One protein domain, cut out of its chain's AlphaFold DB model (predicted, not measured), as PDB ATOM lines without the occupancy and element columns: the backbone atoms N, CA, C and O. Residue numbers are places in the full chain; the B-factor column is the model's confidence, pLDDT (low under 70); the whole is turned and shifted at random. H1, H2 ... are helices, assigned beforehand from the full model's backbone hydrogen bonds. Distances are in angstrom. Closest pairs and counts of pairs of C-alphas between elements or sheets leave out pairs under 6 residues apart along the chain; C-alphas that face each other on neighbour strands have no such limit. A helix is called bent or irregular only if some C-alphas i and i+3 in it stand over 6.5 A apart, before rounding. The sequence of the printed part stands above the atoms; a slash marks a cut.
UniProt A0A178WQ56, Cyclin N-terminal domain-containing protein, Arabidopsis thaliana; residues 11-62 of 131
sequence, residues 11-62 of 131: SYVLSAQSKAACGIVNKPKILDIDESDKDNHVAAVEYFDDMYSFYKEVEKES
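This is residues 11 to 62 of the 131 residues of the protein "Cyclin N-terminal domain-containing protein" of Arabidopsis thaliana (UniProt A0A178WQ56). An open, loose frame of three helices strung along the chain: H1, a long link with no named element, short H2, then long H3, folding back so that its residues 49 to 62 stick out as a free arm. No two helices clearly touch. The printed part has 52 residues, is all helix and flat, spanning 35 by 29 by 16 A, and is loose, with a radius of gyration of the C-alphas of 12.9 A.

H1, residues 11 to 21, begins at C-alpha 11 (187.841, 237.596, 353.083) and is 15.3 A long. H2, residues 34 to 37, measures 5.1 A. H3, residues 45 to 62, runs 24.9 A to C-alpha 62 (187.365, 222.025, 364.767); it is irregular, with C-alphas 46 and 49 7.4 A apart, and has a kink of 32 degrees near residue 56.

H1 is apart from H2 and H3. H2 and H3 are close but not clearly touching; their closest C-alphas, of Asp 34 and Val 45, are 6.9 A apart. Every O i to N i+4 pair is within hydrogen-bond range in H1, 10 of 14 in H3; H2 is too short for one.

The C-alphas farthest apart, of Val 25 and His 41, are 36.4 A apart. The printed part has no cut. The link H1 to H2 is long. Residues 11 to 31 have pLDDT under 70.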
ATOM      1  N   SER A  11     189.277 237.798 352.858       51.19
ATOM      2  CA  SER A  11     187.841 237.596 353.083       51.19
ATOM      3  C   SER A  11     186.997 237.564 351.799       51.19
ATOM      4  O   SER A  11     186.039 236.796 351.713       51.19
ATOM      5  N   TYR A  12     187.345 238.358 350.779       62.91
ATOM      6  CA  TYR A  12     186.662 238.344 349.483       62.91
ATOM      7  C   TYR A  12     186.886 237.009 348.767       62.91
ATOM      8  O   TYR A  12     185.939 236.433 348.233       62.91
ATOM      9  N   VAL A  13     188.111 236.494 348.826       62.50
ATOM     10  CA  VAL A  13     188.546 235.260 348.162       62.50
ATOM     11  C   VAL A  13     187.891 234.044 348.793       62.50
ATOM     12  O   VAL A  13     187.235 233.280 348.088       62.50
ATOM     13  N   LEU A  14     187.972 233.914 350.119       62.94
ATOM     14  CA  LEU A  14     187.309 232.834 350.848       62.94
ATOM     15  C   LEU A  14     185.794 232.850 350.612       62.94
ATOM     16  O   LEU A  14     185.183 231.806 350.381       62.94
ATOM     17  N   SER A  15     185.179 234.039 350.575       64.19
ATOM     18  CA  SER A  15     183.753 234.163 350.256       64.19
ATOM     19  C   SER A  15     183.431 233.752 348.814       64.19
ATOM     20  O   SER A  15     182.373 233.173 348.562       64.19
ATOM     21  N   ALA A  16     184.326 234.021 347.860       63.31
ATOM     22  CA  ALA A  16     184.168 233.633 346.463       63.31
ATOM     23  C   ALA A  16     184.347 232.118 346.276       63.31
ATOM     24  O   ALA A  16     183.540 231.497 345.584       63.31
ATOM     25  N   GLN A  17     185.329 231.510 346.948       64.44
ATOM     26  CA  GLN A  17     185.561 230.062 346.953       64.44
ATOM     27  C   GLN A  17     184.414 229.299 347.630       64.44
ATOM     28  O   GLN A  17     183.955 228.285 347.107       64.44
ATOM     29  N   SER A  18     183.888 229.813 348.746       64.25
ATOM     30  CA  SER A  18     182.702 229.260 349.416       64.25
ATOM     31  C   SER A  18     181.466 229.310 348.505       64.25
ATOM     32  O   SER A  18     180.782 228.305 348.316       64.25
ATOM     33  N   LYS A  19     181.226 230.440 347.823       62.59
ATOM     34  CA  LYS A  19     180.140 230.587 346.834       62.59
ATOM     35  C   LYS A  19     180.289 229.658 345.627       62.59
ATOM     36  O   LYS A  19     179.283 229.160 345.125       62.59
ATOM     37  N   ALA A  20     181.521 229.418 345.174       61.41
ATOM     38  CA  ALA A  20     181.813 228.469 344.104       61.41
ATOM     39  C   ALA A  20     181.551 227.015 344.541       61.41
ATOM     40  O   ALA A  20     180.986 226.245 343.765       61.41
ATOM     41  N   ALA A  21     181.878 226.661 345.789       60.25
ATOM     42  CA  ALA A  21     181.582 225.349 346.368       60.25
ATOM     43  C   ALA A  21     180.070 225.101 346.565       60.25
ATOM     44  O   ALA A  21     179.621 223.965 346.453       60.25
ATOM     45  N   CYS A  22     179.273 226.156 346.783       61.03
ATOM     46  CA  CYS A  22     177.810 226.086 346.916       61.03
ATOM     47  C   CYS A  22     177.033 226.040 345.580       61.03
ATOM     48  O   CYS A  22     175.806 226.108 345.593       61.03
ATOM     49  N   GLY A  23     177.704 225.942 344.423       56.00
ATOM     50  CA  GLY A  23     177.041 225.707 343.131       56.00
ATOM     51  C   GLY A  23     176.318 226.915 342.513       56.00
ATOM     52  O   GLY A  23     175.409 226.738 341.703       56.00
ATOM     53  N   ILE A  24     176.696 228.150 342.863       55.16
ATOM     54  CA  ILE A  24     176.080 229.359 342.288       55.16
ATOM     55  C   ILE A  24     176.454 229.502 340.797       55.16
ATOM     56  O   ILE A  24     177.625 229.484 340.425       55.16
ATOM     57  N   VAL A  25     175.430 229.688 339.951       51.59
ATOM     58  CA  VAL A  25     175.434 229.594 338.470       51.59
ATOM     59  C   VAL A  25     176.397 230.557 337.757       51.59
ATOM     60  O   VAL A  25     176.831 230.284 336.642       51.59
ATOM     61  N   ASN A  26     176.813 231.643 338.407       53.94
ATOM     62  CA  ASN A  26     177.858 232.526 337.894       53.94
ATOM     63  C   ASN A  26     179.133 232.284 338.695       53.94
ATOM     64  O   ASN A  26     179.334 232.945 339.713       53.94
ATOM     65  N   LYS A  27     179.981 231.346 338.246       48.09
ATOM     66  CA  LYS A  27     181.343 231.181 338.778       48.09
ATOM     67  C   LYS A  27     182.039 232.546 338.692       48.09
ATOM     68  O   LYS A  27     182.328 232.984 337.574       48.09
ATOM     69  N   PRO A  28     182.278 233.260 339.807       53.59
ATOM     70  CA  PRO A  28     183.107 234.449 339.734       53.59
ATOM     71  C   PRO A  28     184.466 234.000 339.193       53.59
ATOM     72  O   PRO A  28     184.943 232.928 339.566       53.59
ATOM     73  N   LYS A  29     185.066 234.774 338.279       55.59
ATOM     74  CA  LYS A  29     186.459 234.554 337.876       55.59
ATOM     75  C   LYS A  29     187.274 234.588 339.168       55.59
ATOM     76  O   LYS A  29     187.386 235.650 339.779       55.59
ATOM     77  N   ILE A  30     187.715 233.422 339.632       59.94
ATOM     78  CA  ILE A  30     188.559 233.313 340.816       59.94
ATOM     79  C   ILE A  30     189.879 233.931 340.370       59.94
ATOM     80  O   ILE A  30     190.552 233.391 339.499       59.94
ATOM     81  N   LEU A  31     190.138 235.148 340.838       66.69
ATOM     82  CA  LEU A  31     191.409 235.814 340.613       66.69
ATOM     83  C   LEU A  31     192.436 235.070 341.464       66.69
ATOM     84  O   LEU A  31     192.219 234.934 342.666       66.69
ATOM     85  N   ASP A  32     193.485 234.562 340.821       71.19
ATOM     86  CA  ASP A  32     194.658 233.992 341.482       71.19
ATOM     87  C   ASP A  32     195.379 235.137 342.207       71.19
ATOM     88  O   ASP A  32     195.946 236.027 341.574       71.19
ATOM     89  N   ILE A  33     195.224 235.199 343.531       73.06
ATOM     90  CA  ILE A  33     195.780 236.280 344.362       73.06
ATOM     91  C   ILE A  33     197.276 236.070 344.567       73.06
ATOM     92  O   ILE A  33     197.991 237.042 344.789       73.06
ATOM     93  N   ASP A  34     197.735 234.831 344.411       76.88
ATOM     94  CA  ASP A  34     199.113 234.417 344.630       76.88
ATOM     95  C   ASP A  34     199.933 234.498 343.329       76.88
ATOM     96  O   ASP A  34     201.139 234.253 343.315       76.88
ATOM     97  N   GLU A  35     199.311 234.919 342.217       79.12
ATOM     98  CA  GLU A  35     199.981 235.103 340.927       79.12
ATOM     99  C   GLU A  35     201.158 236.082 341.008       79.12
ATOM    100  O   GLU A  35     202.176 235.864 340.352       79.12
ATOM    101  N   SER A  36     201.055 237.126 341.836       78.88
ATOM    102  CA  SER A  36     202.151 238.078 342.061       78.88
ATOM    103  C   SER A  36     203.316 237.510 342.867       78.88
ATOM    104  O   SER A  36     204.399 238.089 342.838       78.88
ATOM    105  N   ASP A  37     203.105 236.399 343.572       80.88
ATOM    106  CA  ASP A  37     204.061 235.803 344.503       80.88
ATOM    107  C   ASP A  37     204.724 234.532 343.948       80.88
ATOM    108  O   ASP A  37     205.538 233.915 344.631       80.88
ATOM    109  N   LYS A  38     204.452 234.171 342.684       78.50
ATOM    110  CA  LYS A  38     205.026 232.987 342.012       78.50
ATOM    111  C   LYS A  38     206.558 232.951 342.025       78.50
ATOM    112  O   LYS A  38     207.134 231.875 342.150       78.50
ATOM    113  N   ASP A  39     207.206 234.112 341.949       80.31
ATOM    114  CA  ASP A  39     208.671 234.236 341.980       80.31
ATOM    115  C   ASP A  39     209.232 234.465 343.402       80.31
ATOM    116  O   ASP A  39     210.444 234.579 343.597       80.31
ATOM    117  N   ASN A  40     208.371 234.548 344.423       81.81
ATOM    118  CA  ASN A  40     208.777 234.749 345.809       81.81
ATOM    119  C   ASN A  40     209.012 233.399 346.501       81.81
ATOM    120  O   ASN A  40     208.092 232.771 347.022       81.81
ATOM    121  N   HIS A  41     210.277 232.985 346.590       76.06
ATOM    122  CA  HIS A  41     210.672 231.734 347.247       76.06
ATOM    123  C   HIS A  41     210.239 231.614 348.724       76.06
ATOM    124  O   HIS A  41     210.190 230.504 349.246       76.06
ATOM    125  N   VAL A  42     209.916 232.720 349.407       79.31
ATOM    126  CA  VAL A  42     209.445 232.716 350.806       79.31
ATOM    127  C   VAL A  42     207.918 232.594 350.897       79.31
ATOM    128  O   VAL A  42     207.398 232.222 351.944       79.31
ATOM    129  N   ALA A  43     207.189 232.872 349.813       77.62
ATOM    130  CA  ALA A  43     205.728 232.778 349.783       77.62
ATOM    131  C   ALA A  43     205.217 231.332 349.727       77.62
ATOM    132  O   ALA A  43     204.037 231.104 349.976       77.62
ATOM    133  N   ALA A  44     206.093 230.363 349.424       79.12
ATOM    134  CA  ALA A  44     205.780 228.934 349.459       79.12
ATOM    135  C   ALA A  44     204.507 228.568 348.659       79.12
ATOM    136  O   ALA A  44     203.775 227.649 349.026       79.12
ATOM    137  N   VAL A  45     204.257 229.291 347.558       81.88
ATOM    138  CA  VAL A  45     203.033 229.197 346.738       81.88
ATOM    139  C   VAL A  45     202.797 227.774 346.226       81.88
ATOM    140  O   VAL A  45     201.655 227.349 346.087       81.88
ATOM    141  N   GLU A  46     203.866 226.998 346.026       82.00
ATOM    142  CA  GLU A  46     203.803 225.589 345.618       82.00
ATOM    143  C   GLU A  46     203.044 224.680 346.603       82.00
ATOM    144  O   GLU A  46     202.477 223.679 346.175       82.00
ATOM    145  N   TYR A  47     202.975 225.036 347.892       83.44
ATOM    146  CA  TYR A  47     202.231 224.280 348.910       83.44
ATOM    147  C   TYR A  47     200.845 224.857 349.192       83.44
ATOM    148  O   TYR A  47     200.117 224.300 350.012       83.44
ATOM    149  N   PHE A  48     200.477 225.983 348.577       81.69
ATOM    150  CA  PHE A  48     199.263 226.708 348.947       81.69
ATOM    151  C   PHE A  48     198.001 225.857 348.759       81.69
ATOM    152  O   PHE A  48     197.170 225.786 349.664       81.69
ATOM    153  N   ASP A  49     197.885 225.168 347.622       81.75
ATOM    154  CA  ASP A  49     196.734 224.317 347.310       81.75
ATOM    155  C   ASP A  49     196.616 223.121 348.266       81.75
ATOM    156  O   ASP A  49     195.516 222.812 348.739       81.75
ATOM    157  N   ASP A  50     197.739 222.485 348.602       87.19
ATOM    158  CA  ASP A  50     197.790 221.373 349.556       87.19
ATOM    159  C   ASP A  50     197.452 221.852 350.973       87.19
ATOM    160  O   ASP A  50     196.631 221.246 351.665       87.19
ATOM    161  N   MET A  51     198.024 222.985 351.388       86.50
ATOM    162  CA  MET A  51     197.765 223.609 352.682       86.50
ATOM    163  C   MET A  51     196.292 224.004 352.816       86.50
ATOM    164  O   MET A  51     195.652 223.704 353.826       86.50
ATOM    165  N   TYR A  52     195.730 224.649 351.793       84.88
ATOM    166  CA  TYR A  52     194.322 225.024 351.762       84.88
ATOM    167  C   TYR A  52     193.414 223.794 351.798       84.88
ATOM    168  O   TYR A  52     192.433 223.778 352.544       84.88
ATOM    169  N   SER A  53     193.737 222.760 351.019       86.69
ATOM    170  CA  SER A  53     192.963 221.517 350.985       86.69
ATOM    171  C   SER A  53     192.964 220.840 352.354       86.69
ATOM    172  O   SER A  53     191.893 220.540 352.876       86.69
ATOM    173  N   PHE A  54     194.133 220.724 352.989       90.31
ATOM    174  CA  PHE A  54     194.266 220.209 354.347       90.31
ATOM    175  C   PHE A  54     193.439 221.017 355.357       90.31
ATOM    176  O   PHE A  54     192.608 220.445 356.063       90.31
ATOM    177  N   TYR A  55     193.595 222.348 355.402       86.19
ATOM    178  CA  TYR A  55     192.846 223.188 356.346       86.19
ATOM    179  C   TYR A  55     191.334 223.087 356.148       86.19
ATOM    180  O   TYR A  55     190.580 223.068 357.121       86.19
ATOM    181  N   LYS A  56     190.886 222.977 354.898       86.31
ATOM    182  CA  LYS A  56     189.472 222.819 354.558       86.31
ATOM    183  C   LYS A  56     188.916 221.453 354.952       86.31
ATOM    184  O   LYS A  56     187.742 221.351 355.309       86.31
ATOM    185  N   GLU A  57     189.727 220.402 354.887       89.44
ATOM    186  CA  GLU A  57     189.339 219.068 355.347       89.44
ATOM    187  C   GLU A  57     189.163 219.033 356.870       89.44
ATOM    188  O   GLU A  57     188.117 218.590 357.355       89.44
ATOM    189  N   VAL A  58     190.130 219.575 357.619       89.38
ATOM    190  CA  VAL A  58     190.118 219.556 359.095       89.38
ATOM    191  C   VAL A  58     189.184 220.599 359.720       89.38
ATOM    192  O   VAL A  58     188.848 220.496 360.903       89.38
ATOM    193  N   GLU A  59     188.710 221.586 358.951       87.44
ATOM    194  CA  GLU A  59     187.785 222.631 359.421       87.44
ATOM    195  C   GLU A  59     186.557 222.029 360.124       87.44
ATOM    196  O   GLU A  59     186.144 222.490 361.192       87.44
ATOM    197  N   LYS A  60     186.015 220.934 359.576       83.56
ATOM    198  CA  LYS A  60     184.834 220.245 360.122       83.56
ATOM    199  C   LYS A  60     185.076 219.623 361.498       83.56
ATOM    200  O   LYS A  60     184.128 219.480 362.268       83.56
ATOM    201  N   GLU A  61     186.311 219.248 361.813       85.69
ATOM    202  CA  GLU A  61     186.670 218.641 363.101       85.69
ATOM    203  C   GLU A  61     186.771 219.685 364.217       85.69
ATOM    204  O   GLU A  61     186.495 219.399 365.386       85.69
ATOM    205  N   SER A  62     187.140 220.910 363.843       81.56
ATOM    206  CA  SER A  62     187.365 222.025 364.767       81.56
ATOM    207  C   SER A  62     186.188 222.999 364.836       81.56
ATOM    208  O   SER A  62     186.224 223.950 365.618       81.56
TER     209      SER A  62